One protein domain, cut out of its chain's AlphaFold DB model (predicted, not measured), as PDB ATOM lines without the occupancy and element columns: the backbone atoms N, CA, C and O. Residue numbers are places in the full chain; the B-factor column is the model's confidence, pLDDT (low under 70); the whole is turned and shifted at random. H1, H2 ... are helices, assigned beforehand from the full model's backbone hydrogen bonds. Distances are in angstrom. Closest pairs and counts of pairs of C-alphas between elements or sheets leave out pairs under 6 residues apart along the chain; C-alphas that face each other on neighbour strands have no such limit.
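AT A GLANCE: This is residues 50 to 150 and 195 to 271 of the 456 residues of the protein "DUF4393 domain protein" of Natronomonas pharaonis (strain ATCC 35678 / DSM 2160 / CIP 103997 / JCM 8858 / NBRC 14720 / NCIMB 2260 / Gabara) (UniProt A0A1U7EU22). What shape do these atoms make? Seven helices form a bundle of two rows, H7, H6, H2 and H4 in one row and H8, H1 and H3 in the other, with neighbouring helices side by side. At one end of the rows H5 lies beyond H4, near it but touching no helix, and at the other end the short H9 packs on H8 at a steep tilt. What is it made of, and how large is it? The printed part has 178 residues with nine named helices, H1 to H9 in that order along the chain, and no named strand; the class is all helix. It is compact, with a radius of gyration of the C-alphas of 16.4 A and spans of 46 by 37 by 30 A.

IN THESE COORDINATES: Where do the helices before the cut lie? H1 is residues 50 to 64, 20.8 A from first to last C-alpha, and begins with C-alpha 50 at (-24.274, 29.476, -9.207). H2 is residues 69 to 84, 22.2 A, and H3 is residues 92 to 108, 24.5 A. H4 is residues 114 to 130, 24.6 A, and H5 is residues 136 to 150, 21.1 A. Where do those after it lie? H6, the longest, is residues 195 to 213, 27.2 A, with C-alpha 195 at (1.711, 36.856, -7.234). H7 is residues 218 to 234, 24.4 A, and H8 is residues 238 to 255, 25.4 A. H9 is residues 261 to 270, 14.6 A, ending with C-alpha 270 at (-23.006, 44.345, 2.366).

HOW THE PARTS SIT: What does H1 touch in the bundle? H1 touches H3 at a shallow tilt of 29 degrees, the same way, the closest C-alphas being those of Val 58 and Glu 103, 5.9 A apart. It touches H6 at 12 degrees, opposite ways, closest at Leu 52 and Met 209, 5.6 A between C-alphas. How do the other helices stand? H2 touches H4, with C-alphas 79 and 125 closest at 5.2 A, and H6, with C-alphas 81 and 205 closest at 5.6 A. H6 and H7 form a hairpin, C-alphas 199 and 232 closest at 4.9 A; H8 touches H9 with residues 247 to 251 alone, at a steep tilt of 55 degrees, C-alphas 247 and 268 closest at 5.8 A. Are the helix backbones complete? Each O i to N i+4 pair is within hydrogen-bond range in H1, H2, H3, H4, H6, H7, H8 and H9, and 9 of 11 are in H5.

THE WHOLE: How far does it reach, and where is it cut? The two C-alphas farthest apart, those of Glu 141 and Ala 270, are 47.3 A apart. Residues 151 to 194 are not printed, and C-alphas 150 and 195 are 34.1 A apart across the cut. Where is confidence low? The mean pLDDT of the printed part is 73.4, with 60 residues under 70, among them residues 127 to 150; the mean of H5 is 41.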
ATOM      1  N   SER A  50     -24.845  30.513 -10.072       89.19
ATOM      2  CA  SER A  50     -24.274  29.476  -9.207       89.19
ATOM      3  C   SER A  50     -22.907  28.997  -9.677       89.19
ATOM      4  O   SER A  50     -22.043  28.803  -8.833       89.19
ATOM      5  N   ASP A  51     -22.677  28.844 -10.980       90.38
ATOM      6  CA  ASP A  51     -21.377  28.390 -11.488       90.38
ATOM      7  C   ASP A  51     -20.295  29.452 -11.269       90.38
ATOM      8  O   ASP A  51     -19.176  29.120 -10.887       90.38
ATOM      9  N   LEU A  52     -20.635  30.738 -11.431       90.44
ATOM     10  CA  LEU A  52     -19.748  31.849 -11.062       90.44
ATOM     11  C   LEU A  52     -19.351  31.777  -9.579       90.44
ATOM     12  O   LEU A  52     -18.175  31.910  -9.250       90.44
ATOM     13  N   GLU A  53     -20.323  31.555  -8.693       91.94
ATOM     14  CA  GLU A  53     -20.068  31.438  -7.254       91.94
ATOM     15  C   GLU A  53     -19.219  30.218  -6.896       91.94
ATOM     16  O   GLU A  53     -18.317  30.319  -6.067       91.94
ATOM     17  N   ARG A  54     -19.455  29.080  -7.553       92.00
ATOM     18  CA  ARG A  54     -18.614  27.884  -7.414       92.00
ATOM     19  C   ARG A  54     -17.175  28.164  -7.826       92.00
ATOM     20  O   ARG A  54     -16.251  27.884  -7.071       92.00
ATOM     21  N   ALA A  55     -16.972  28.805  -8.979       91.44
ATOM     22  CA  ALA A  55     -15.642  29.195  -9.436       91.44
ATOM     23  C   ALA A  55     -14.940  30.135  -8.438       91.44
ATOM     24  O   ALA A  55     -13.770  29.930  -8.124       91.44
ATOM     25  N   LEU A  56     -15.650  31.131  -7.898       92.56
ATOM     26  CA  LEU A  56     -15.113  32.028  -6.871       92.56
ATOM     27  C   LEU A  56     -14.767  31.283  -5.574       92.56
ATOM     28  O   LEU A  56     -13.705  31.529  -5.013       92.56
ATOM     29  N   SER A  57     -15.603  30.337  -5.140       91.19
ATOM     30  CA  SER A  57     -15.356  29.523  -3.945       91.19
ATOM     31  C   SER A  57     -14.164  28.571  -4.112       91.19
ATOM     32  O   SER A  57     -13.356  28.426  -3.193       91.19
ATOM     33  N   VAL A  58     -14.000  27.973  -5.299       90.88
ATOM     34  CA  VAL A  58     -12.813  27.184  -5.676       90.88
ATOM     35  C   VAL A  58     -11.555  28.045  -5.587       90.88
ATOM     36  O   VAL A  58     -10.565  27.625  -4.989       90.88
ATOM     37  N   LEU A  59     -11.591  29.257  -6.148       91.06
ATOM     38  CA  LEU A  59     -10.463  30.188  -6.119       91.06
ATOM     39  C   LEU A  59     -10.131  30.648  -4.693       91.06
ATOM     40  O   LEU A  59      -8.962  30.644  -4.322       91.06
ATOM     41  N   GLU A  60     -11.138  30.990  -3.888       90.88
ATOM     42  CA  GLU A  60     -10.990  31.374  -2.477       90.88
ATOM     43  C   GLU A  60     -10.354  30.240  -1.666       90.88
ATOM     44  O   GLU A  60      -9.306  30.426  -1.049       90.88
ATOM     45  N   THR A  61     -10.891  29.024  -1.790       89.50
ATOM     46  CA  THR A  61     -10.356  27.832  -1.117       89.50
ATOM     47  C   THR A  61      -8.913  27.536  -1.537       89.50
ATOM     48  O   THR A  61      -8.079  27.181  -0.703       89.50
ATOM     49  N   ALA A  62      -8.595  27.674  -2.827       87.25
ATOM     50  CA  ALA A  62      -7.252  27.426  -3.343       87.25
ATOM     51  C   ALA A  62      -6.234  28.468  -2.858       87.25
ATOM     52  O   ALA A  62      -5.097  28.116  -2.548       87.25
ATOM     53  N   VAL A  63      -6.648  29.733  -2.776       85.94
ATOM     54  CA  VAL A  63      -5.823  30.865  -2.338       85.94
ATOM     55  C   VAL A  63      -5.573  30.848  -0.829       85.94
ATOM     56  O   VAL A  63      -4.465  31.149  -0.391       85.94
ATOM     57  N   GLU A  64      -6.580  30.501  -0.028       83.94
ATOM     58  CA  GLU A  64      -6.474  30.477   1.437       83.94
ATOM     59  C   GLU A  64      -5.764  29.222   1.969       83.94
ATOM     60  O   GLU A  64      -5.270  29.199   3.100       83.94
ATOM     61  N   SER A  65      -5.692  28.161   1.163       79.50
ATOM     62  CA  SER A  65      -5.097  26.896   1.579       79.50
ATOM     63  C   SER A  65      -3.569  26.926   1.530       79.50
ATOM     64  O   SER A  65      -2.949  26.773   0.476       79.50
ATOM     65  N   GLU A  66      -2.939  26.950   2.708       69.75
ATOM     66  CA  GLU A  66      -1.484  26.766   2.864       69.75
ATOM     67  C   GLU A  66      -0.966  25.429   2.284       69.75
ATOM     68  O   GLU A  66       0.238  25.267   2.081       69.75
ATOM     69  N   ARG A  67      -1.850  24.453   2.013       67.00
ATOM     70  CA  ARG A  67      -1.491  23.132   1.463       67.00
ATOM     71  C   ARG A  67      -1.475  23.060  -0.057       67.00
ATOM     72  O   ARG A  67      -0.797  22.189  -0.600       67.00
ATOM     73  N   VAL A  68      -2.223  23.921  -0.745       73.56
ATOM     74  CA  VAL A  68      -2.223  23.939  -2.214       73.56
ATOM     75  C   VAL A  68      -0.848  24.412  -2.684       73.56
ATOM     76  O   VAL A  68      -0.227  23.756  -3.511       73.56
ATOM     77  N   GLY A  69      -0.276  25.428  -2.040       75.19
ATOM     78  CA  GLY A  69       1.039  25.938  -2.416       75.19
ATOM     79  C   GLY A  69       1.034  26.573  -3.812       75.19
ATOM     80  O   GLY A  69       0.122  26.394  -4.617       75.19
ATOM     81  N   GLU A  70       2.072  27.344  -4.109       75.19
ATOM     82  CA  GLU A  70       2.094  28.232  -5.277       75.19
ATOM     83  C   GLU A  70       2.064  27.473  -6.613       75.19
ATOM     84  O   GLU A  70       1.233  27.751  -7.474       75.19
ATOM     85  N   SER A  71       2.878  26.421  -6.744       79.81
ATOM     86  CA  SER A  71       2.924  25.601  -7.963       79.81
ATOM     87  C   SER A  71       1.590  24.911  -8.276       79.81
ATOM     88  O   SER A  71       1.213  24.810  -9.443       79.81
ATOM     89  N   ARG A  72       0.844  24.440  -7.265       85.06
ATOM     90  CA  ARG A  72      -0.449  23.781  -7.513       85.06
ATOM     91  C   ARG A  72      -1.556  24.801  -7.771       85.06
ATOM     92  O   ARG A  72      -2.456  24.516  -8.554       85.06
ATOM     93  N   LEU A  73      -1.465  25.998  -7.184       85.38
ATOM     94  CA  LEU A  73      -2.360  27.109  -7.506       85.38
ATOM     95  C   LEU A  73      -2.222  27.513  -8.979       85.38
ATOM     96  O   LEU A  73      -3.227  27.660  -9.666       85.38
ATOM     97  N   GLU A  74      -1.001  27.626  -9.502       84.06
ATOM     98  CA  GLU A  74      -0.779  27.968 -10.912       84.06
ATOM     99  C   GLU A  74      -1.375  26.944 -11.882       84.06
ATOM    100  O   GLU A  74      -1.961  27.325 -12.903       84.06
ATOM    101  N   ARG A  75      -1.232  25.660 -11.542       86.25
ATOM    102  CA  ARG A  75      -1.802  24.514 -12.257       86.25
ATOM    103  C   ARG A  75      -3.331  24.531 -12.236       86.25
ATOM    104  O   ARG A  75      -3.964  24.407 -13.282       86.25
ATOM    105  N   LEU A  76      -3.929  24.792 -11.071       88.19
ATOM    106  CA  LEU A  76      -5.377  24.952 -10.926       88.19
ATOM    107  C   LEU A  76      -5.897  26.131 -11.753       88.19
ATOM    108  O   LEU A  76      -6.854  25.972 -12.510       88.19
ATOM    109  N   LEU A  77      -5.247  27.295 -11.655       86.19
ATOM    110  CA  LEU A  77      -5.596  28.472 -12.449       86.19
ATOM    111  C   LEU A  77      -5.490  28.174 -13.950       86.19
ATOM    112  O   LEU A  77      -6.334  28.629 -14.710       86.19
ATOM    113  N   ALA A  78      -4.498  27.386 -14.381       83.31
ATOM    114  CA  ALA A  78      -4.305  27.044 -15.792       83.31
ATOM    115  C   ALA A  78      -5.421  26.131 -16.301       83.31
ATOM    116  O   ALA A  78      -5.962  26.359 -17.383       83.31
ATOM    117  N   ALA A  79      -5.789  25.122 -15.510       84.56
ATOM    118  CA  ALA A  79      -6.874  24.214 -15.845       84.56
ATOM    119  C   ALA A  79      -8.221  24.958 -15.900       84.56
ATOM    120  O   ALA A  79      -8.968  24.815 -16.868       84.56
ATOM    121  N   LEU A  80      -8.499  25.820 -14.915       85.88
ATOM    122  CA  LEU A  80      -9.737  26.596 -14.846       85.88
ATOM    123  C   LEU A  80      -9.849  27.627 -15.975       85.88
ATOM    124  O   LEU A  80     -10.878  27.706 -16.643       85.88
ATOM    125  N   GLU A  81      -8.777  28.373 -16.242       79.56
ATOM    126  CA  GLU A  81      -8.699  29.309 -17.364       79.56
ATOM    127  C   GLU A  81      -8.937  28.603 -18.704       79.56
ATOM    128  O   GLU A  81      -9.654  29.115 -19.562       79.56
ATOM    129  N   ARG A  82      -8.419  27.383 -18.871       79.88
ATOM    130  CA  ARG A  82      -8.595  26.620 -20.106       79.88
ATOM    131  C   ARG A  82     -10.032  26.150 -20.334       79.88
ATOM    132  O   ARG A  82     -10.478  26.138 -21.477       79.88
ATOM    133  N   VAL A  83     -10.771  25.809 -19.284       80.19
ATOM    134  CA  VAL A  83     -12.183  25.398 -19.403       80.19
ATOM    135  C   VAL A  83     -13.106  26.604 -19.580       80.19
ATOM    136  O   VAL A  83     -14.053  26.570 -20.366       80.19
ATOM    137  N   VAL A  84     -12.823  27.692 -18.865       75.81
ATOM    138  CA  VAL A  84     -13.745  28.824 -18.744       75.81
ATOM    139  C   VAL A  84     -13.479  29.922 -19.775       75.81
ATOM    140  O   VAL A  84     -14.434  30.510 -20.285       75.81
ATOM    141  N   ALA A  85     -12.212  30.204 -20.089       64.19
ATOM    142  CA  ALA A  85     -11.801  31.354 -20.896       64.19
ATOM    143  C   ALA A  85     -11.428  31.009 -22.351       64.19
ATOM    144  O   ALA A  85     -11.031  31.894 -23.112       64.19
ATOM    145  N   THR A  86     -11.560  29.746 -22.776       62.31
ATOM    146  CA  THR A  86     -11.295  29.357 -24.168       62.31
ATOM    147  C   THR A  86     -12.427  29.781 -25.122       62.31
ATOM    148  O   THR A  86     -13.607  29.634 -24.801       62.31
ATOM    149  N   PRO A  87     -12.094  30.290 -26.327       46.28
ATOM    150  CA  PRO A  87     -13.074  30.841 -27.270       46.28
ATOM    151  C   PRO A  87     -13.971  29.793 -27.954       46.28
ATOM    152  O   PRO A  87     -15.045  30.146 -28.428       46.28
ATOM    153  N   ALA A  88     -13.572  28.516 -27.982       53.50
ATOM    154  CA  ALA A  88     -14.379  27.391 -28.481       53.50
ATOM    155  C   ALA A  88     -15.228  26.749 -27.362       53.50
ATOM    156  O   ALA A  88     -15.374  25.536 -27.331       53.50
ATOM    157  N   GLY A  89     -15.676  27.569 -26.405       54.66
ATOM    158  CA  GLY A  89     -15.974  27.190 -25.023       54.66
ATOM    159  C   GLY A  89     -16.738  25.880 -24.807       54.66
ATOM    160  O   GLY A  89     -17.648  25.542 -25.557       54.66
ATOM    161  N   ALA A  90     -16.394  25.206 -23.704       66.19
ATOM    162  CA  ALA A  90     -17.122  24.053 -23.176       66.19
ATOM    163  C   ALA A  90     -18.630  24.327 -23.090       66.19
ATOM    164  O   ALA A  90     -19.029  25.462 -22.807       66.19
ATOM    165  N   ASP A  91     -19.466  23.313 -23.265       73.31
ATOM    166  CA  ASP A  91     -20.890  23.440 -22.977       73.31
ATOM    167  C   ASP A  91     -21.126  23.694 -21.464       73.31
ATOM    168  O   ASP A  91     -20.230  23.488 -20.634       73.31
ATOM    169  N   PRO A  92     -22.311  24.197 -21.075       78.25
ATOM    170  CA  PRO A  92     -22.603  24.531 -19.682       78.25
ATOM    171  C   PRO A  92     -22.497  23.341 -18.716       78.25
ATOM    172  O   PRO A  92     -22.130  23.543 -17.557       78.25
ATOM    173  N   GLU A  93     -22.800  22.120 -19.171       81.44
ATOM    174  CA  GLU A  93     -22.744  20.914 -18.338       81.44
ATOM    175  C   GLU A  93     -21.289  20.545 -18.049       81.44
ATOM    176  O   GLU A  93     -20.934  20.359 -16.884       81.44
ATOM    177  N   THR A  94     -20.421  20.590 -19.064       81.81
ATOM    178  CA  THR A  94     -18.975  20.372 -18.906       81.81
ATOM    179  C   THR A  94     -18.338  21.377 -17.939       81.81
ATOM    180  O   THR A  94     -17.506  21.001 -17.112       81.81
ATOM    181  N   VAL A  95     -18.729  22.658 -17.982       81.50
ATOM    182  CA  VAL A  95     -18.224  23.656 -17.015       81.50
ATOM    183  C   VAL A  95     -18.682  23.334 -15.594       81.50
ATOM    184  O   VAL A  95     -17.870  23.366 -14.666       81.50
ATOM    185  N   ALA A  96     -19.964  23.019 -15.408       85.19
ATOM    186  CA  ALA A  96     -20.514  22.703 -14.094       85.19
ATOM    187  C   ALA A  96     -19.904  21.418 -13.502       85.19
ATOM    188  O   ALA A  96     -19.602  21.370 -12.303       85.19
ATOM    189  N   GLU A  97     -19.689  20.395 -14.331       84.38
ATOM    190  CA  GLU A  97     -19.040  19.144 -13.939       84.38
ATOM    191  C   GLU A  97     -17.579  19.384 -13.550       84.38
ATOM    192  O   GLU A  97     -17.152  18.971 -12.470       84.38
ATOM    193  N   PHE A  98     -16.830  20.139 -14.356       85.56
ATOM    194  CA  PHE A  98     -15.437  20.467 -14.063       85.56
ATOM    195  C   PHE A  98     -15.271  21.256 -12.755       85.56
ATOM    196  O   PHE A  98     -14.398  20.937 -11.945       85.56
ATOM    197  N   LEU A  99     -16.135  22.247 -12.502       87.50
ATOM    198  CA  LEU A  99     -16.151  22.978 -11.229       87.50
ATOM    199  C   LEU A  99     -16.446  22.047 -10.048       87.50
ATOM    200  O   LEU A  99     -15.775  22.132  -9.023       87.50
ATOM    201  N   SER A 100     -17.388  21.115 -10.211       87.38
ATOM    202  CA  SER A 100     -17.728  20.133  -9.173       87.38
ATOM    203  C   SER A 100     -16.556  19.190  -8.865       87.38
ATOM    204  O   SER A 100     -16.302  18.870  -7.702       87.38
ATOM    205  N   LEU A 101     -15.805  18.770  -9.891       85.19
ATOM    206  CA  LEU A 101     -14.595  17.962  -9.721       85.19
ATOM    207  C   LEU A 101     -13.488  18.736  -8.993       85.19
ATOM    208  O   LEU A 101     -12.836  18.178  -8.109       85.19
ATOM    209  N   LEU A 102     -13.292  20.018  -9.320       85.50
ATOM    210  CA  LEU A 102     -12.326  20.881  -8.635       85.50
ATOM    211  C   LEU A 102     -12.696  21.125  -7.169       85.50
ATOM    212  O   LEU A 102     -11.824  21.041  -6.303       85.50
ATOM    213  N   GLU A 103     -13.970  21.382  -6.875       87.75
ATOM    214  CA  GLU A 103     -14.469  21.502  -5.501       87.75
ATOM    215  C   GLU A 103     -14.211  20.222  -4.702       87.75
ATOM    216  O   GLU A 103     -13.688  20.282  -3.588       87.75
ATOM    217  N   GLY A 104     -14.517  19.057  -5.285       83.44
ATOM    218  CA  GLY A 104     -14.242  17.758  -4.674       83.44
ATOM    219  C   GLY A 104     -12.751  17.542  -4.411       83.44
ATOM    220  O   GLY A 104     -12.363  17.175  -3.301       83.44
ATOM    221  N   ALA A 105     -11.901  17.847  -5.395       81.19
ATOM    222  CA  ALA A 105     -10.452  17.732  -5.264       81.19
ATOM    223  C   ALA A 105      -9.899  18.640  -4.153       81.19
ATOM    224  O   ALA A 105      -9.089  18.193  -3.341       81.19
ATOM    225  N   LEU A 106     -10.357  19.894  -4.067       82.19
ATOM    226  CA  LEU A 106      -9.950  20.829  -3.012       82.19
ATOM    227  C   LEU A 106     -10.482  20.423  -1.631       82.19
ATOM    228  O   LEU A 106      -9.759  20.546  -0.641       82.19
ATOM    229  N   ALA A 107     -11.702  19.891  -1.547       82.25
ATOM    230  CA  ALA A 107     -12.263  19.386  -0.296       82.25
ATOM    231  C   ALA A 107     -11.483  18.168   0.239       82.25
ATOM    232  O   ALA A 107     -11.272  18.041   1.451       82.25
ATOM    233  N   ASP A 108     -11.012  17.293  -0.654       73.31
ATOM    234  CA  ASP A 108     -10.211  16.114  -0.310       73.31
ATOM    235  C   ASP A 108      -8.701  16.387  -0.221       73.31
ATOM    236  O   ASP A 108      -7.959  15.543   0.292       73.31
ATOM    237  N   ALA A 109      -8.233  17.589  -0.579       66.19
ATOM    238  CA  ALA A 109      -6.840  18.012  -0.395       66.19
ATOM    239  C   ALA A 109      -6.375  17.912   1.074       66.19
ATOM    240  O   ALA A 109      -5.185  17.786   1.358       66.19
ATOM    241  N   GLY A 110      -7.308  17.936   2.034       63.75
ATOM    242  CA  GLY A 110      -7.023  17.710   3.454       63.75
ATOM    243  C   GLY A 110      -6.830  16.242   3.859       63.75
ATOM    244  O   GLY A 110      -6.406  15.984   4.987       63.75
ATOM    245  N   ARG A 111      -7.165  15.283   2.986       68.06
ATOM    246  CA  ARG A 111      -7.163  13.832   3.255       68.06
ATOM    247  C   ARG A 111      -6.159  13.052   2.408       68.06
ATOM    248  O   ARG A 111      -5.765  11.960   2.812       68.06
ATOM    249  N   LEU A 112      -5.780  13.591   1.253       65.44
ATOM    250  CA  LEU A 112      -4.862  12.973   0.300       65.44
ATOM    251  C   LEU A 112      -3.405  13.345   0.603       65.44
ATOM    252  O   LEU A 112      -3.117  14.427   1.113       65.44
ATOM    253  N   ASN A 113      -2.477  12.443   0.280       72.38
ATOM    254  CA  ASN A 113      -1.053  12.777   0.298       72.38
ATOM    255  C   ASN A 113      -0.698  13.615  -0.941       72.38
ATOM    256  O   ASN A 113      -1.423  13.612  -1.934       72.38
ATOM    257  N   GLU A 114       0.455  14.285  -0.915       68.12
ATOM    258  CA  GLU A 114       0.886  15.187  -1.997       68.12
ATOM    259  C   GLU A 114       0.898  14.526  -3.384       68.12
ATOM    260  O   GLU A 114       0.445  15.130  -4.349       68.12
ATOM    261  N   VAL A 115       1.349  13.270  -3.469       70.94
ATOM    262  CA  VAL A 115       1.415  12.504  -4.726       70.94
ATOM    263  C   VAL A 115       0.023  12.233  -5.302       70.94
ATOM    264  O   VAL A 115      -0.172  12.337  -6.511       70.94
ATOM    265  N   ASP A 116      -0.947  11.913  -4.444       73.06
ATOM    266  CA  ASP A 116      -2.312  11.597  -4.869       73.06
ATOM    267  C   ASP A 116      -3.036  12.865  -5.346       73.06
ATOM    268  O   ASP A 116      -3.732  12.847  -6.359       73.06
ATOM    269  N   PHE A 117      -2.818  13.992  -4.659       75.94
ATOM    270  CA  PHE A 117      -3.376  15.286  -5.054       75.94
ATOM    271  C   PHE A 117      -2.760  15.815  -6.360       75.94
ATOM    272  O   PHE A 117      -3.487  16.278  -7.237       75.94
ATOM    273  N   ASP A 118      -1.440  15.687  -6.542       76.31
ATOM    274  CA  ASP A 118      -0.777  16.077  -7.793       76.31
ATOM    275  C   ASP A 118      -1.226  15.211  -8.980       76.31
ATOM    276  O   ASP A 118      -1.380  15.734 -10.087       76.31
ATOM    277  N   GLY A 119      -1.479  13.915  -8.747       73.25
ATOM    278  CA  GLY A 119      -2.043  12.998  -9.736       73.25
ATOM    279  C   GLY A 119      -3.465  13.381 -10.151       73.25
ATOM    280  O   GLY A 119      -3.754  13.441 -11.346       73.25
ATOM    281  N   LEU A 120      -4.333  13.719  -9.191       75.81
ATOM    282  CA  LEU A 120      -5.671  14.246  -9.483       75.81
ATOM    283  C   LEU A 120      -5.606  15.543 -10.295       75.81
ATOM    284  O   LEU A 120      -6.334  15.688 -11.275       75.81
ATOM    285  N   LEU A 121      -4.704  16.461  -9.941       77.44
ATOM    286  CA  LEU A 121      -4.529  17.711 -10.676       77.44
ATOM    287  C   LEU A 121      -4.055  17.465 -12.116       77.44
ATOM    288  O   LEU A 121      -4.554  18.108 -13.032       77.44
ATOM    289  N   SER A 122      -3.184  16.476 -12.347       77.75
ATOM    290  CA  SER A 122      -2.775  16.073 -13.702       77.75
ATOM    291  C   SER A 122      -3.918  15.479 -14.528       77.75
ATOM    292  O   SER A 122      -4.003  15.735 -15.731       77.75
ATOM    293  N   VAL A 123      -4.819  14.714 -13.904       76.12
ATOM    294  CA  VAL A 123      -6.032  14.211 -14.572       76.12
ATOM    295  C   VAL A 123      -6.943  15.373 -14.967       76.12
ATOM    296  O   VAL A 123      -7.409  15.420 -16.103       76.12
ATOM    297  N   LEU A 124      -7.139  16.347 -14.075       75.88
ATOM    298  CA  LEU A 124      -7.952  17.536 -14.344       75.88
ATOM    299  C   LEU A 124      -7.346  18.432 -15.431       75.88
ATOM    300  O   LEU A 124      -8.072  18.920 -16.291       75.88
ATOM    301  N   GLU A 125      -6.026  18.609 -15.442       76.75
ATOM    302  CA  GLU A 125      -5.311  19.315 -16.511       76.75
ATOM    303  C   GLU A 125      -5.491  18.615 -17.862       76.75
ATOM    304  O   GLU A 125      -5.726  19.271 -18.877       76.75
ATOM    305  N   THR A 126      -5.426  17.282 -17.873       73.94
ATOM    306  CA  THR A 126      -5.638  16.470 -19.080       73.94
ATOM    307  C   THR A 126      -7.081  16.588 -19.574       73.94
ATOM    308  O   THR A 126      -7.306  16.784 -20.768       73.94
ATOM    309  N   ALA A 127      -8.058  16.550 -18.663       68.50
ATOM    310  CA  ALA A 127      -9.466  16.764 -18.985       68.50
ATOM    311  C   ALA A 127      -9.696  18.168 -19.568       68.50
ATOM    312  O   ALA A 127     -10.253  18.301 -20.655       68.50
ATOM    313  N   ALA A 128      -9.170  19.212 -18.918       68.81
ATOM    314  CA  ALA A 128      -9.224  20.589 -19.409       68.81
ATOM    315  C   ALA A 128      -8.525  20.762 -20.771       68.81
ATOM    316  O   ALA A 128      -8.921  21.599 -21.585       68.81
ATOM    317  N   ALA A 129      -7.484  19.972 -21.050       69.44
ATOM    318  CA  ALA A 129      -6.790  19.981 -22.332       69.44
ATOM    319  C   ALA A 129      -7.610  19.378 -23.479       69.44
ATOM    320  O   ALA A 129      -7.421  19.824 -24.612       69.44
ATOM    321  N   ALA A 130      -8.510  18.433 -23.189       63.91
ATOM    322  CA  ALA A 130      -9.358  17.753 -24.167       63.91
ATOM    323  C   ALA A 130     -10.613  18.554 -24.557       63.91
ATOM    324  O   ALA A 130     -11.115  18.397 -25.666       63.91
ATOM    325  N   VAL A 131     -11.087  19.455 -23.694       57.12
ATOM    326  CA  VAL A 131     -12.277  20.301 -23.926       57.12
ATOM    327  C   VAL A 131     -12.302  21.012 -25.298       57.12
ATOM    328  O   VAL A 131     -13.356  21.030 -25.925       57.12
ATOM    329  N   PRO A 132     -11.196  21.576 -25.831       48.66
ATOM    330  CA  PRO A 132     -11.236  22.326 -27.090       48.66
ATOM    331  C   PRO A 132     -11.203  21.472 -28.371       48.66
ATOM    332  O   PRO A 132     -11.261  22.055 -29.451       48.66
ATOM    333  N   SER A 133     -11.016  20.145 -28.300       46.97
ATOM    334  CA  SER A 133     -10.621  19.355 -29.481       46.97
ATOM    335  C   SER A 133     -11.562  18.224 -29.902       46.97
ATOM    336  O   SER A 133     -11.162  17.441 -30.755       46.97
ATOM    337  N   VAL A 134     -12.773  18.076 -29.363       40.84
ATOM    338  CA  VAL A 134     -13.484  16.793 -29.510       40.84
ATOM    339  C   VAL A 134     -14.819  16.888 -30.262       40.84
ATOM    340  O   VAL A 134     -15.682  17.691 -29.931       40.84
ATOM    341  N   ASP A 135     -14.961  16.029 -31.279       41.78
ATOM    342  CA  ASP A 135     -16.234  15.610 -31.883       41.78
ATOM    343  C   ASP A 135     -16.986  14.708 -30.884       41.78
ATOM    344  O   ASP A 135     -16.374  13.823 -30.285       41.78
ATOM    345  N   GLU A 136     -18.289  14.924 -30.700       39.84
ATOM    346  CA  GLU A 136     -19.133  14.465 -29.572       39.84
ATOM    347  C   GLU A 136     -18.952  12.967 -29.221       39.84
ATOM    348  O   GLU A 136     -18.877  12.586 -28.054       39.84
ATOM    349  N   THR A 137     -18.737  12.110 -30.225       37.75
ATOM    350  CA  THR A 137     -18.520  10.659 -30.063       37.75
ATOM    351  C   THR A 137     -17.146  10.255 -29.512       37.75
ATOM    352  O   THR A 137     -17.024   9.225 -28.854       37.75
ATOM    353  N   ALA A 138     -16.094  11.041 -29.764       40.53
ATOM    354  CA  ALA A 138     -14.748  10.753 -29.258       40.53
ATOM    355  C   ALA A 138     -14.576  11.213 -27.796       40.53
ATOM    356  O   ALA A 138     -13.741  10.666 -27.075       40.53
ATOM    357  N   ALA A 139     -15.400  12.165 -27.338       38.88
ATOM    358  CA  ALA A 139     -15.432  12.600 -25.941       38.88
ATOM    359  C   ALA A 139     -16.034  11.495 -25.077       38.88
ATOM    360  O   ALA A 139     -15.446  11.147 -24.057       38.88
ATOM    361  N   GLU A 140     -17.135  10.884 -25.525       41.47
ATOM    362  CA  GLU A 140     -17.787   9.762 -24.838       41.47
ATOM    363  C   GLU A 140     -16.894   8.512 -24.742       41.47
ATOM    364  O   GLU A 140     -16.877   7.850 -23.703       41.47
ATOM    365  N   GLU A 141     -16.106   8.189 -25.775       41.97
ATOM    366  CA  GLU A 141     -15.182   7.044 -25.727       41.97
ATOM    367  C   GLU A 141     -13.999   7.283 -24.772       41.97
ATOM    368  O   GLU A 141     -13.635   6.382 -24.011       41.97
ATOM    369  N   VAL A 142     -13.436   8.500 -24.748       40.44
ATOM    370  CA  VAL A 142     -12.338   8.874 -23.837       40.44
ATOM    371  C   VAL A 142     -12.833   9.001 -22.389       40.44
ATOM    372  O   VAL A 142     -12.219   8.432 -21.483       40.44
ATOM    373  N   LEU A 143     -13.979   9.653 -22.158       43.16
ATOM    374  CA  LEU A 143     -14.640   9.721 -20.846       43.16
ATOM    375  C   LEU A 143     -15.064   8.332 -20.354       43.16
ATOM    376  O   LEU A 143     -14.897   8.024 -19.178       43.16
ATOM    377  N   GLY A 144     -15.510   7.440 -21.243       44.34
ATOM    378  CA  GLY A 144     -15.885   6.067 -20.901       44.34
ATOM    379  C   GLY A 144     -14.708   5.153 -20.526       44.34
ATOM    380  O   GLY A 144     -14.912   4.150 -19.829       44.34
ATOM    381  N   VAL A 145     -13.483   5.462 -20.971       42.12
ATOM    382  CA  VAL A 145     -12.237   4.805 -20.518       42.12
ATOM    383  C   VAL A 145     -11.776   5.397 -19.180       42.12
ATOM    384  O   VAL A 145     -11.375   4.645 -18.287       42.12
ATOM    385  N   LEU A 146     -11.924   6.714 -18.995       38.59
ATOM    386  CA  LEU A 146     -11.627   7.421 -17.743       38.59
ATOM    387  C   LEU A 146     -12.566   7.008 -16.594       38.59
ATOM    388  O   LEU A 146     -12.083   6.716 -15.502       38.59
ATOM    389  N   GLU A 147     -13.877   6.878 -16.832       40.62
ATOM    390  CA  GLU A 147     -14.850   6.402 -15.834       40.62
ATOM    391  C   GLU A 147     -14.533   4.962 -15.387       40.62
ATOM    392  O   GLU A 147     -14.658   4.627 -14.209       40.62
ATOM    393  N   ARG A 148     -14.060   4.105 -16.306       45.38
ATOM    394  CA  ARG A 148     -13.635   2.727 -16.004       45.38
ATOM    395  C   ARG A 148     -12.370   2.694 -15.142       45.38
ATOM    396  O   ARG A 148     -12.342   1.956 -14.160       45.38
ATOM    397  N   GLY A 149     -11.379   3.528 -15.465       36.50
ATOM    398  CA  GLY A 149     -10.133   3.656 -14.703       36.50
ATOM    399  C   GLY A 149     -10.311   4.274 -13.310       36.50
ATOM    400  O   GLY A 149      -9.641   3.857 -12.369       36.50
ATOM    401  N   LEU A 150     -11.252   5.212 -13.150       37.44
ATOM    402  CA  LEU A 150     -11.632   5.795 -11.853       37.44
ATOM    403  C   LEU A 150     -12.397   4.810 -10.951       37.44
ATOM    404  O   LEU A 150     -12.344   4.933  -9.727       37.44
ATOM    405  N   GLY A 195       2.944  36.376  -7.879       47.66
ATOM    406  CA  GLY A 195       1.711  36.856  -7.234       47.66
ATOM    407  C   GLY A 195       0.897  37.872  -8.055       47.66
ATOM    408  O   GLY A 195      -0.333  37.833  -8.038       47.66
ATOM    409  N   VAL A 196       1.562  38.746  -8.822       45.69
ATOM    410  CA  VAL A 196       0.896  39.731  -9.700       45.69
ATOM    411  C   VAL A 196       0.274  39.017 -10.900       45.69
ATOM    412  O   VAL A 196      -0.861  39.301 -11.273       45.69
ATOM    413  N   THR A 197       0.973  38.031 -11.463       62.12
ATOM    414  CA  THR A 197       0.465  37.207 -12.566       62.12
ATOM    415  C   THR A 197      -0.788  36.430 -12.155       62.12
ATOM    416  O   THR A 197      -1.772  36.414 -12.894       62.12
ATOM    417  N   ASN A 198      -0.806  35.849 -10.952       75.81
ATOM    418  CA  ASN A 198      -1.970  35.117 -10.447       75.81
ATOM    419  C   ASN A 198      -3.186  36.026 -10.208       75.81
ATOM    420  O   ASN A 198      -4.305  35.621 -10.515       75.81
ATOM    421  N   ALA A 199      -2.982  37.272  -9.764       70.44
ATOM    422  CA  ALA A 199      -4.059  38.255  -9.638       70.44
ATOM    423  C   ALA A 199      -4.749  38.537 -10.987       70.44
ATOM    424  O   ALA A 199      -5.977  38.504 -11.087       70.44
ATOM    425  N   PHE A 200      -3.973  38.742 -12.056       69.62
ATOM    426  CA  PHE A 200      -4.536  38.952 -13.394       69.62
ATOM    427  C   PHE A 200      -5.231  37.705 -13.954       69.62
ATOM    428  O   PHE A 200      -6.264  37.833 -14.611       69.62
ATOM    429  N   ARG A 201      -4.729  36.502 -13.654       79.50
ATOM    430  CA  ARG A 201      -5.373  35.236 -14.051       79.50
ATOM    431  C   ARG A 201      -6.700  35.012 -13.327       79.50
ATOM    432  O   ARG A 201      -7.689  34.674 -13.971       79.50
ATOM    433  N   ILE A 202      -6.760  35.283 -12.022       85.44
ATOM    434  CA  ILE A 202      -8.008  35.272 -11.239       85.44
ATOM    435  C   ILE A 202      -9.018  36.254 -11.847       85.44
ATOM    436  O   ILE A 202     -10.142  35.871 -12.165       85.44
ATOM    437  N   ALA A 203      -8.605  37.501 -12.092       77.75
ATOM    438  CA  ALA A 203      -9.440  38.517 -12.729       77.75
ATOM    439  C   ALA A 203      -9.965  38.081 -14.110       77.75
ATOM    440  O   ALA A 203     -11.131  38.322 -14.439       77.75
ATOM    441  N   HIS A 204      -9.127  37.420 -14.909       76.00
ATOM    442  CA  HIS A 204      -9.502  36.897 -16.219       76.00
ATOM    443  C   HIS A 204     -10.554  35.783 -16.114       76.00
ATOM    444  O   HIS A 204     -11.591  35.865 -16.772       76.00
ATOM    445  N   ILE A 205     -10.349  34.805 -15.227       86.00
ATOM    446  CA  ILE A 205     -11.295  33.707 -14.981       86.00
ATOM    447  C   ILE A 205     -12.663  34.248 -14.550       86.00
ATOM    448  O   ILE A 205     -13.686  33.862 -15.117       86.00
ATOM    449  N   VAL A 206     -12.703  35.183 -13.593       87.06
ATOM    450  CA  VAL A 206     -13.971  35.763 -13.114       87.06
ATOM    451  C   VAL A 206     -14.654  36.590 -14.209       87.06
ATOM    452  O   VAL A 206     -15.878  36.531 -14.358       87.06
ATOM    453  N   THR A 207     -13.882  37.310 -15.032       78.62
ATOM    454  CA  THR A 207     -14.412  38.020 -16.210       78.62
ATOM    455  C   THR A 207     -15.064  37.048 -17.188       78.62
ATOM    456  O   THR A 207     -16.196  37.281 -17.612       78.62
ATOM    457  N   ALA A 208     -14.388  35.945 -17.510       79.38
ATOM    458  CA  ALA A 208     -14.897  34.929 -18.421       79.38
ATOM    459  C   ALA A 208     -16.162  34.249 -17.866       79.38
ATOM    460  O   ALA A 208     -17.155  34.143 -18.585       79.38
ATOM    461  N   MET A 209     -16.200  33.898 -16.574       86.81
ATOM    462  CA  MET A 209     -17.416  33.372 -15.925       86.81
ATOM    463  C   MET A 209     -18.583  34.362 -15.975       86.81
ATOM    464  O   MET A 209     -19.706  33.985 -16.309       86.81
ATOM    465  N   THR A 210     -18.327  35.640 -15.686       83.31
ATOM    466  CA  THR A 210     -19.353  36.694 -15.742       83.31
ATOM    467  C   THR A 210     -19.865  36.875 -17.168       83.31
ATOM    468  O   THR A 210     -21.066  37.011 -17.399       83.31
ATOM    469  N   GLN A 211     -18.967  36.830 -18.152       76.56
ATOM    470  CA  GLN A 211     -19.326  36.912 -19.559       76.56
ATOM    471  C   GLN A 211     -20.208  35.724 -19.968       76.56
ATOM    472  O   GLN A 211     -21.232  35.934 -20.604       76.56
ATOM    473  N   ARG A 212     -19.895  34.496 -19.546       82.31
ATOM    474  CA  ARG A 212     -20.741  33.315 -19.798       82.31
ATOM    475  C   ARG A 212     -22.120  33.435 -19.145       82.31
ATOM    476  O   ARG A 212     -23.128  33.166 -19.793       82.31
ATOM    477  N   ALA A 213     -22.178  33.916 -17.905       84.88
ATOM    478  CA  ALA A 213     -23.426  34.100 -17.163       84.88
ATOM    479  C   ALA A 213     -24.298  35.262 -17.675       84.88
ATOM    480  O   ALA A 213     -25.510  35.250 -17.492       84.88
ATOM    481  N   THR A 214     -23.703  36.234 -18.370       75.25
ATOM    482  CA  THR A 214     -24.418  37.309 -19.085       75.25
ATOM    483  C   THR A 214     -24.698  36.975 -20.549       75.25
ATOM    484  O   THR A 214     -25.173  37.834 -21.289       75.25
ATOM    485  N   GLY A 215     -24.394  35.749 -20.993       70.56
ATOM    486  CA  GLY A 215     -24.627  35.349 -22.375       70.56
ATOM    487  C   GLY A 215     -23.654  35.989 -23.356       70.56
ATOM    488  O   GLY A 215     -24.046  36.530 -24.370       70.56
ATOM    489  N   HIS A 216     -22.363  36.006 -23.061       60.72
ATOM    490  CA  HIS A 216     -21.316  36.551 -23.927       60.72
ATOM    491  C   HIS A 216     -21.495  38.010 -24.385       60.72
ATOM    492  O   HIS A 216     -20.884  38.426 -25.373       60.72
ATOM    493  N   ALA A 217     -22.250  38.824 -23.643       58.62
ATOM    494  CA  ALA A 217     -22.438  40.235 -23.959       58.62
ATOM    495  C   ALA A 217     -21.088  40.979 -24.017       58.62
ATOM    496  O   ALA A 217     -20.358  41.076 -23.027       58.62
ATOM    497  N   VAL A 218     -20.756  41.531 -25.191       47.34
ATOM    498  CA  VAL A 218     -19.484  42.240 -25.433       47.34
ATOM    499  C   VAL A 218     -19.329  43.441 -24.494       47.34
ATOM    500  O   VAL A 218     -18.247  43.676 -23.957       47.34
ATOM    501  N   GLU A 219     -20.417  44.180 -24.245       48.00
ATOM    502  CA  GLU A 219     -20.417  45.320 -23.319       48.00
ATOM    503  C   GLU A 219     -20.116  44.877 -21.876       48.00
ATOM    504  O   GLU A 219     -19.311  45.518 -21.195       48.00
ATOM    505  N   SER A 220     -20.692  43.755 -21.434       53.72
ATOM    506  CA  SER A 220     -20.442  43.175 -20.109       53.72
ATOM    507  C   SER A 220     -19.011  42.667 -19.962       53.72
ATOM    508  O   SER A 220     -18.392  42.908 -18.926       53.72
ATOM    509  N   GLY A 221     -18.444  42.045 -21.002       52.94
ATOM    510  CA  GLY A 221     -17.046  41.605 -21.022       52.94
ATOM    511  C   GLY A 221     -16.054  42.768 -20.912       52.94
ATOM    512  O   GLY A 221     -15.154  42.735 -20.076       52.94
ATOM    513  N   LEU A 222     -16.254  43.848 -21.678       48.12
ATOM    514  CA  LEU A 222     -15.411  45.051 -21.599       48.12
ATOM    515  C   LEU A 222     -15.539  45.760 -20.241       48.12
ATOM    516  O   LEU A 222     -14.543  46.172 -19.636       48.12
ATOM    517  N   ARG A 223     -16.767  45.907 -19.732       55.75
ATOM    518  CA  ARG A 223     -17.013  46.592 -18.458       55.75
ATOM    519  C   ARG A 223     -16.453  45.802 -17.279       55.75
ATOM    520  O   ARG A 223     -15.747  46.379 -16.456       55.75
ATOM    521  N   THR A 224     -16.725  44.503 -17.229       62.06
ATOM    522  CA  THR A 224     -16.226  43.605 -16.180       62.06
ATOM    523  C   THR A 224     -14.717  43.466 -16.280       62.06
ATOM    524  O   THR A 224     -14.029  43.753 -15.309       62.06
ATOM    525  N   GLY A 225     -14.174  43.173 -17.464       56.06
ATOM    526  CA  GLY A 225     -12.735  42.990 -17.667       56.06
ATOM    527  C   GLY A 225     -11.904  44.209 -17.264       56.06
ATOM    528  O   GLY A 225     -10.891  44.069 -16.586       56.06
ATOM    529  N   THR A 226     -12.360  45.429 -17.577       53.66
ATOM    530  CA  THR A 226     -11.658  46.647 -17.123       53.66
ATOM    531  C   THR A 226     -11.715  46.844 -15.607       53.66
ATOM    532  O   THR A 226     -10.802  47.437 -15.039       53.66
ATOM    533  N   ARG A 227     -12.795  46.415 -14.935       62.75
ATOM    534  CA  ARG A 227     -12.932  46.493 -13.466       62.75
ATOM    535  C   ARG A 227     -12.054  45.446 -12.788       62.75
ATOM    536  O   ARG A 227     -11.281  45.795 -11.910       62.75
ATOM    537  N   MET A 228     -12.085  44.218 -13.290       73.50
ATOM    538  CA  MET A 228     -11.282  43.100 -12.802       73.50
ATOM    539  C   MET A 228      -9.779  43.325 -13.005       73.50
ATOM    540  O   MET A 228      -8.990  43.049 -12.111       73.50
ATOM    541  N   GLY A 229      -9.368  43.878 -14.152       60.22
ATOM    542  CA  GLY A 229      -7.964  44.212 -14.409       60.22
ATOM    543  C   GLY A 229      -7.435  45.330 -13.508       60.22
ATOM    544  O   GLY A 229      -6.266  45.313 -13.138       60.22
ATOM    545  N   TYR A 230      -8.293  46.282 -13.122       59.34
ATOM    546  CA  TYR A 230      -7.930  47.296 -12.133       59.34
ATOM    547  C   TYR A 230      -7.801  46.680 -10.738       59.34
ATOM    548  O   TYR A 230      -6.749  46.835 -10.128       59.34
ATOM    549  N   ALA A 231      -8.799  45.901 -10.302       68.38
ATOM    550  CA  ALA A 231      -8.764  45.164  -9.040       68.38
ATOM    551  C   ALA A 231      -7.485  44.316  -8.922       68.38
ATOM    552  O   ALA A 231      -6.781  44.381  -7.921       68.38
ATOM    553  N   ALA A 232      -7.107  43.591  -9.980       69.69
ATOM    554  CA  ALA A 232      -5.870  42.806 -10.011       69.69
ATOM    555  C   ALA A 232      -4.597  43.655  -9.857       69.69
ATOM    556  O   ALA A 232      -3.622  43.197  -9.264       69.69
ATOM    557  N   ALA A 233      -4.594  44.883 -10.381       58.81
ATOM    558  CA  ALA A 233      -3.454  45.790 -10.293       58.81
ATOM    559  C   ALA A 233      -3.330  46.475  -8.922       58.81
ATOM    560  O   ALA A 233      -2.228  46.879  -8.548       58.81
ATOM    561  N   THR A 234      -4.442  46.645  -8.200       59.88
ATOM    562  CA  THR A 234      -4.499  47.411  -6.944       59.88
ATOM    563  C   THR A 234      -4.742  46.569  -5.699       59.88
ATOM    564  O   THR A 234      -4.588  47.088  -4.596       59.88
ATOM    565  N   ALA A 235      -5.116  45.298  -5.844       69.06
ATOM    566  CA  ALA A 235      -5.440  44.440  -4.716       69.06
ATOM    567  C   ALA A 235      -4.246  44.261  -3.769       69.06
ATOM    568  O   ALA A 235      -3.154  43.851  -4.163       69.06
ATOM    569  N   GLU A 236      -4.491  44.509  -2.484       75.00
ATOM    570  CA  GLU A 236      -3.495  44.341  -1.420       75.00
ATOM    571  C   GLU A 236      -3.241  42.863  -1.086       75.00
ATOM    572  O   GLU A 236      -2.197  42.509  -0.538       75.00
ATOM    573  N   SER A 237      -4.204  41.993  -1.402       81.31
ATOM    574  CA  SER A 237      -4.104  40.548  -1.216       81.31
ATOM    575  C   SER A 237      -5.017  39.786  -2.186       81.31
ATOM    576  O   SER A 237      -6.013  40.342  -2.658       81.31
ATOM    577  N   PRO A 238      -4.743  38.496  -2.444       81.94
ATOM    578  CA  PRO A 238      -5.630  37.635  -3.226       81.94
ATOM    579  C   PRO A 238      -7.071  37.542  -2.687       81.94
ATOM    580  O   PRO A 238      -8.016  37.522  -3.470       81.94
ATOM    581  N   ALA A 239      -7.262  37.546  -1.365       84.56
ATOM    582  CA  ALA A 239      -8.594  37.542  -0.751       84.56
ATOM    583  C   ALA A 239      -9.347  38.866  -0.991       84.56
ATOM    584  O   ALA A 239     -10.540  38.867  -1.301       84.56
ATOM    585  N   ALA A 240      -8.636  40.001  -0.920       83.31
ATOM    586  CA  ALA A 240      -9.199  41.308  -1.265       83.31
ATOM    587  C   ALA A 240      -9.599  41.371  -2.748       83.31
ATOM    588  O   ALA A 240     -10.699  41.822  -3.063       83.31
ATOM    589  N   LEU A 241      -8.758  40.833  -3.643       84.44
ATOM    590  CA  LEU A 241      -9.075  40.706  -5.066       84.44
ATOM    591  C   LEU A 241     -10.348  39.889  -5.296       84.44
ATOM    592  O   LEU A 241     -11.203  40.312  -6.063       84.44
ATOM    593  N   LEU A 242     -10.480  38.722  -4.659       90.25
ATOM    594  CA  LEU A 242     -11.653  37.861  -4.828       90.25
ATOM    595  C   LEU A 242     -12.932  38.526  -4.309       90.25
ATOM    596  O   LEU A 242     -13.978  38.412  -4.948       90.25
ATOM    597  N   THR A 243     -12.839  39.271  -3.208       90.50
ATOM    598  CA  THR A 243     -13.960  40.054  -2.667       90.50
ATOM    599  C   THR A 243     -14.402  41.139  -3.653       90.50
ATOM    600  O   THR A 243     -15.584  41.226  -3.988       90.50
ATOM    601  N   GLU A 244     -13.459  41.932  -4.173       86.38
ATOM    602  CA  GLU A 244     -13.741  42.972  -5.168       86.38
ATOM    603  C   GLU A 244     -14.276  42.365  -6.473       86.38
ATOM    604  O   GLU A 244     -15.291  42.813  -7.007       86.38
ATOM    605  N   ALA A 245     -13.655  41.287  -6.957       89.12
ATOM    606  CA  ALA A 245     -14.073  40.582  -8.160       89.12
ATOM    607  C   ALA A 245     -15.502  40.032  -8.032       89.12
ATOM    608  O   ALA A 245     -16.326  40.230  -8.926       89.12
ATOM    609  N   ARG A 246     -15.842  39.409  -6.900       93.38
ATOM    610  CA  ARG A 246     -17.200  38.921  -6.629       93.38
ATOM    611  C   ARG A 246     -18.219  40.055  -6.647       93.38
ATOM    612  O   ARG A 246     -19.239  39.937  -7.325       93.38
ATOM    613  N   ALA A 247     -17.921  41.175  -5.989       90.62
ATOM    614  CA  ALA A 247     -18.794  42.344  -6.002       90.62
ATOM    615  C   ALA A 247     -19.001  42.873  -7.434       90.62
ATOM    616  O   ALA A 247     -20.135  43.093  -7.861       90.62
ATOM    617  N   VAL A 248     -17.921  43.026  -8.209       84.38
ATOM    618  CA  VAL A 248     -17.970  43.489  -9.604       84.38
ATOM    619  C   VAL A 248     -18.813  42.559 -10.482       84.38
ATOM    620  O   VAL A 248     -19.603  43.051 -11.291       84.38
ATOM    621  N   ALA A 249     -18.647  41.243 -10.336       89.81
ATOM    622  CA  ALA A 249     -19.362  40.244 -11.122       89.81
ATOM    623  C   ALA A 249     -20.862  40.218 -10.792       89.81
ATOM    624  O   ALA A 249     -21.689  40.281 -11.700       89.81
ATOM    625  N   LEU A 250     -21.228  40.204  -9.504       91.62
ATOM    626  CA  LEU A 250     -22.628  40.226  -9.064       91.62
ATOM    627  C   LEU A 250     -23.343  41.521  -9.470       91.62
ATOM    628  O   LEU A 250     -24.486  41.484  -9.926       91.62
ATOM    629  N   ASP A 251     -22.662  42.662  -9.364       87.19
ATOM    630  CA  ASP A 251     -23.179  43.953  -9.817       87.19
ATOM    631  C   ASP A 251     -23.411  43.973 -11.339       87.19
ATOM    632  O   ASP A 251     -24.404  44.541 -11.799       87.19
ATOM    633  N   GLU A 252     -22.550  43.326 -12.133       82.62
ATOM    634  CA  GLU A 252     -22.775  43.184 -13.575       82.62
ATOM    635  C   GLU A 252     -23.944  42.244 -13.891       82.62
ATOM    636  O   GLU A 252     -24.791  42.608 -14.702       82.62
ATOM    637  N   LEU A 253     -24.049  41.085 -13.232       86.12
ATOM    638  CA  LEU A 253     -25.185  40.173 -13.412       86.12
ATOM    639  C   LEU A 253     -26.518  40.874 -13.124       86.12
ATOM    640  O   LEU A 253     -27.421  40.851 -13.964       86.12
ATOM    641  N   ARG A 254     -26.600  41.594 -11.996       87.19
ATOM    642  CA  ARG A 254     -27.767  42.405 -11.621       87.19
ATOM    643  C   ARG A 254     -28.097  43.450 -12.688       87.19
ATOM    644  O   ARG A 254     -29.261  43.629 -13.041       87.19
ATOM    645  N   ARG A 255     -27.088  44.150 -13.224       77.50
ATOM    646  CA  ARG A 255     -27.278  45.162 -14.282       77.50
ATOM    647  C   ARG A 255     -27.722  44.572 -15.613       77.50
ATOM    648  O   ARG A 255     -28.485  45.227 -16.321       77.50
ATOM    649  N   SER A 256     -27.260  43.374 -15.940       76.12
ATOM    650  CA  SER A 256     -27.635  42.649 -17.155       76.12
ATOM    651  C   SER A 256     -28.989  41.940 -17.035       76.12
ATOM    652  O   SER A 256     -29.395  41.242 -17.959       76.12
ATOM    653  N   GLY A 257     -29.710  42.132 -15.923       78.50
ATOM    654  CA  GLY A 257     -31.033  41.552 -15.696       78.50
ATOM    655  C   GLY A 257     -31.008  40.066 -15.339       78.50
ATOM    656  O   GLY A 257     -32.053  39.419 -15.386       78.50
ATOM    657  N   VAL A 258     -29.839  39.520 -14.987       84.00
ATOM    658  CA  VAL A 258     -29.698  38.144 -14.507       84.00
ATOM    659  C   VAL A 258     -30.119  38.096 -13.041       84.00
ATOM    660  O   VAL A 258     -29.593  38.838 -12.211       84.00
ATOM    661  N   ASP A 259     -31.065  37.215 -12.716       86.12
ATOM    662  CA  ASP A 259     -31.491  36.987 -11.336       86.12
ATOM    663  C   ASP A 259     -30.386  36.266 -10.550       86.12
ATOM    664  O   ASP A 259     -30.050  35.112 -10.824       86.12
ATOM    665  N   ILE A 260     -29.802  36.966  -9.578       87.50
ATOM    666  CA  ILE A 260     -28.755  36.437  -8.698       87.50
ATOM    667  C   ILE A 260     -29.322  35.817  -7.410       87.50
ATOM    668  O   ILE A 260     -28.588  35.136  -6.690       87.50
ATOM    669  N   GLY A 261     -30.618  35.986  -7.134       90.75
ATOM    670  CA  GLY A 261     -31.273  35.535  -5.907       90.75
ATOM    671  C   GLY A 261     -30.937  36.366  -4.660       90.75
ATOM    672  O   GLY A 261     -29.943  37.096  -4.604       90.75
ATOM    673  N   ASP A 262     -31.773  36.216  -3.631       89.56
ATOM    674  CA  ASP A 262     -31.770  37.065  -2.429       89.56
ATOM    675  C   ASP A 262     -30.456  37.006  -1.631       89.56
ATOM    676  O   ASP A 262     -29.979  38.027  -1.143       89.56
ATOM    677  N   GLU A 263     -29.840  35.826  -1.513       90.31
ATOM    678  CA  GLU A 263     -28.598  35.653  -0.744       90.31
ATOM    679  C   GLU A 263     -27.427  36.435  -1.355       90.31
ATOM    680  O   GLU A 263     -26.695  37.124  -0.645       90.31
ATOM    681  N   ARG A 264     -27.268  36.366  -2.684       92.31
ATOM    682  CA  ARG A 264     -26.191  37.066  -3.404       92.31
ATOM    683  C   ARG A 264     -26.446  38.563  -3.458       92.31
ATOM    684  O   ARG A 264     -25.507  39.344  -3.340       92.31
ATOM    685  N   GLN A 265     -27.710  38.959  -3.594       86.81
ATOM    686  CA  GLN A 265     -28.116  40.357  -3.512       86.81
ATOM    687  C   GLN A 265     -27.768  40.951  -2.139       86.81
ATOM    688  O   GLN A 265     -27.123  41.995  -2.078       86.81
ATOM    689  N   ALA A 266     -28.111  40.263  -1.045       89.12
ATOM    690  CA  ALA A 266     -27.778  40.709   0.307       89.12
ATOM    691  C   ALA A 266     -26.258  40.758   0.549       89.12
ATOM    692  O   ALA A 266     -25.760  41.685   1.190       89.12
ATOM    693  N   TRP A 267     -25.508  39.785   0.018       92.25
ATOM    694  CA  TRP A 267     -24.046  39.807   0.078       92.25
ATOM    695  C   TRP A 267     -23.470  41.013  -0.674       92.25
ATOM    696  O   TRP A 267     -22.608  41.699  -0.132       92.25
ATOM    697  N   LEU A 268     -23.965  41.305  -1.884       87.31
ATOM    698  CA  LEU A 268     -23.516  42.441  -2.692       87.31
ATOM    699  C   LEU A 268     -23.761  43.772  -1.976       87.31
ATOM    700  O   LEU A 268     -22.855  44.596  -1.923       87.31
ATOM    701  N   GLU A 269     -24.947  43.955  -1.392       85.31
ATOM    702  CA  GLU A 269     -25.303  45.148  -0.611       85.31
ATOM    703  C   GLU A 269     -24.353  45.361   0.577       85.31
ATOM    704  O   GLU A 269     -23.921  46.481   0.843       85.31
ATOM    705  N   ALA A 270     -23.959  44.282   1.259       84.94
ATOM    706  CA  ALA A 270     -23.006  44.345   2.366       84.94
ATOM    707  C   ALA A 270     -21.560  44.665   1.933       84.94
ATOM    708  O   ALA A 270     -20.746  45.029   2.780       84.94
ATOM    709  N   HIS A 271     -21.239  44.525   0.642       84.81
ATOM    710  CA  HIS A 271     -19.899  44.718   0.080       84.81
ATOM    711  C   HIS A 271     -19.873  45.799  -1.016       84.81
ATOM    712  O   HIS A 271     -18.953  45.826  -1.836       84.81
TER     713      HIS A 271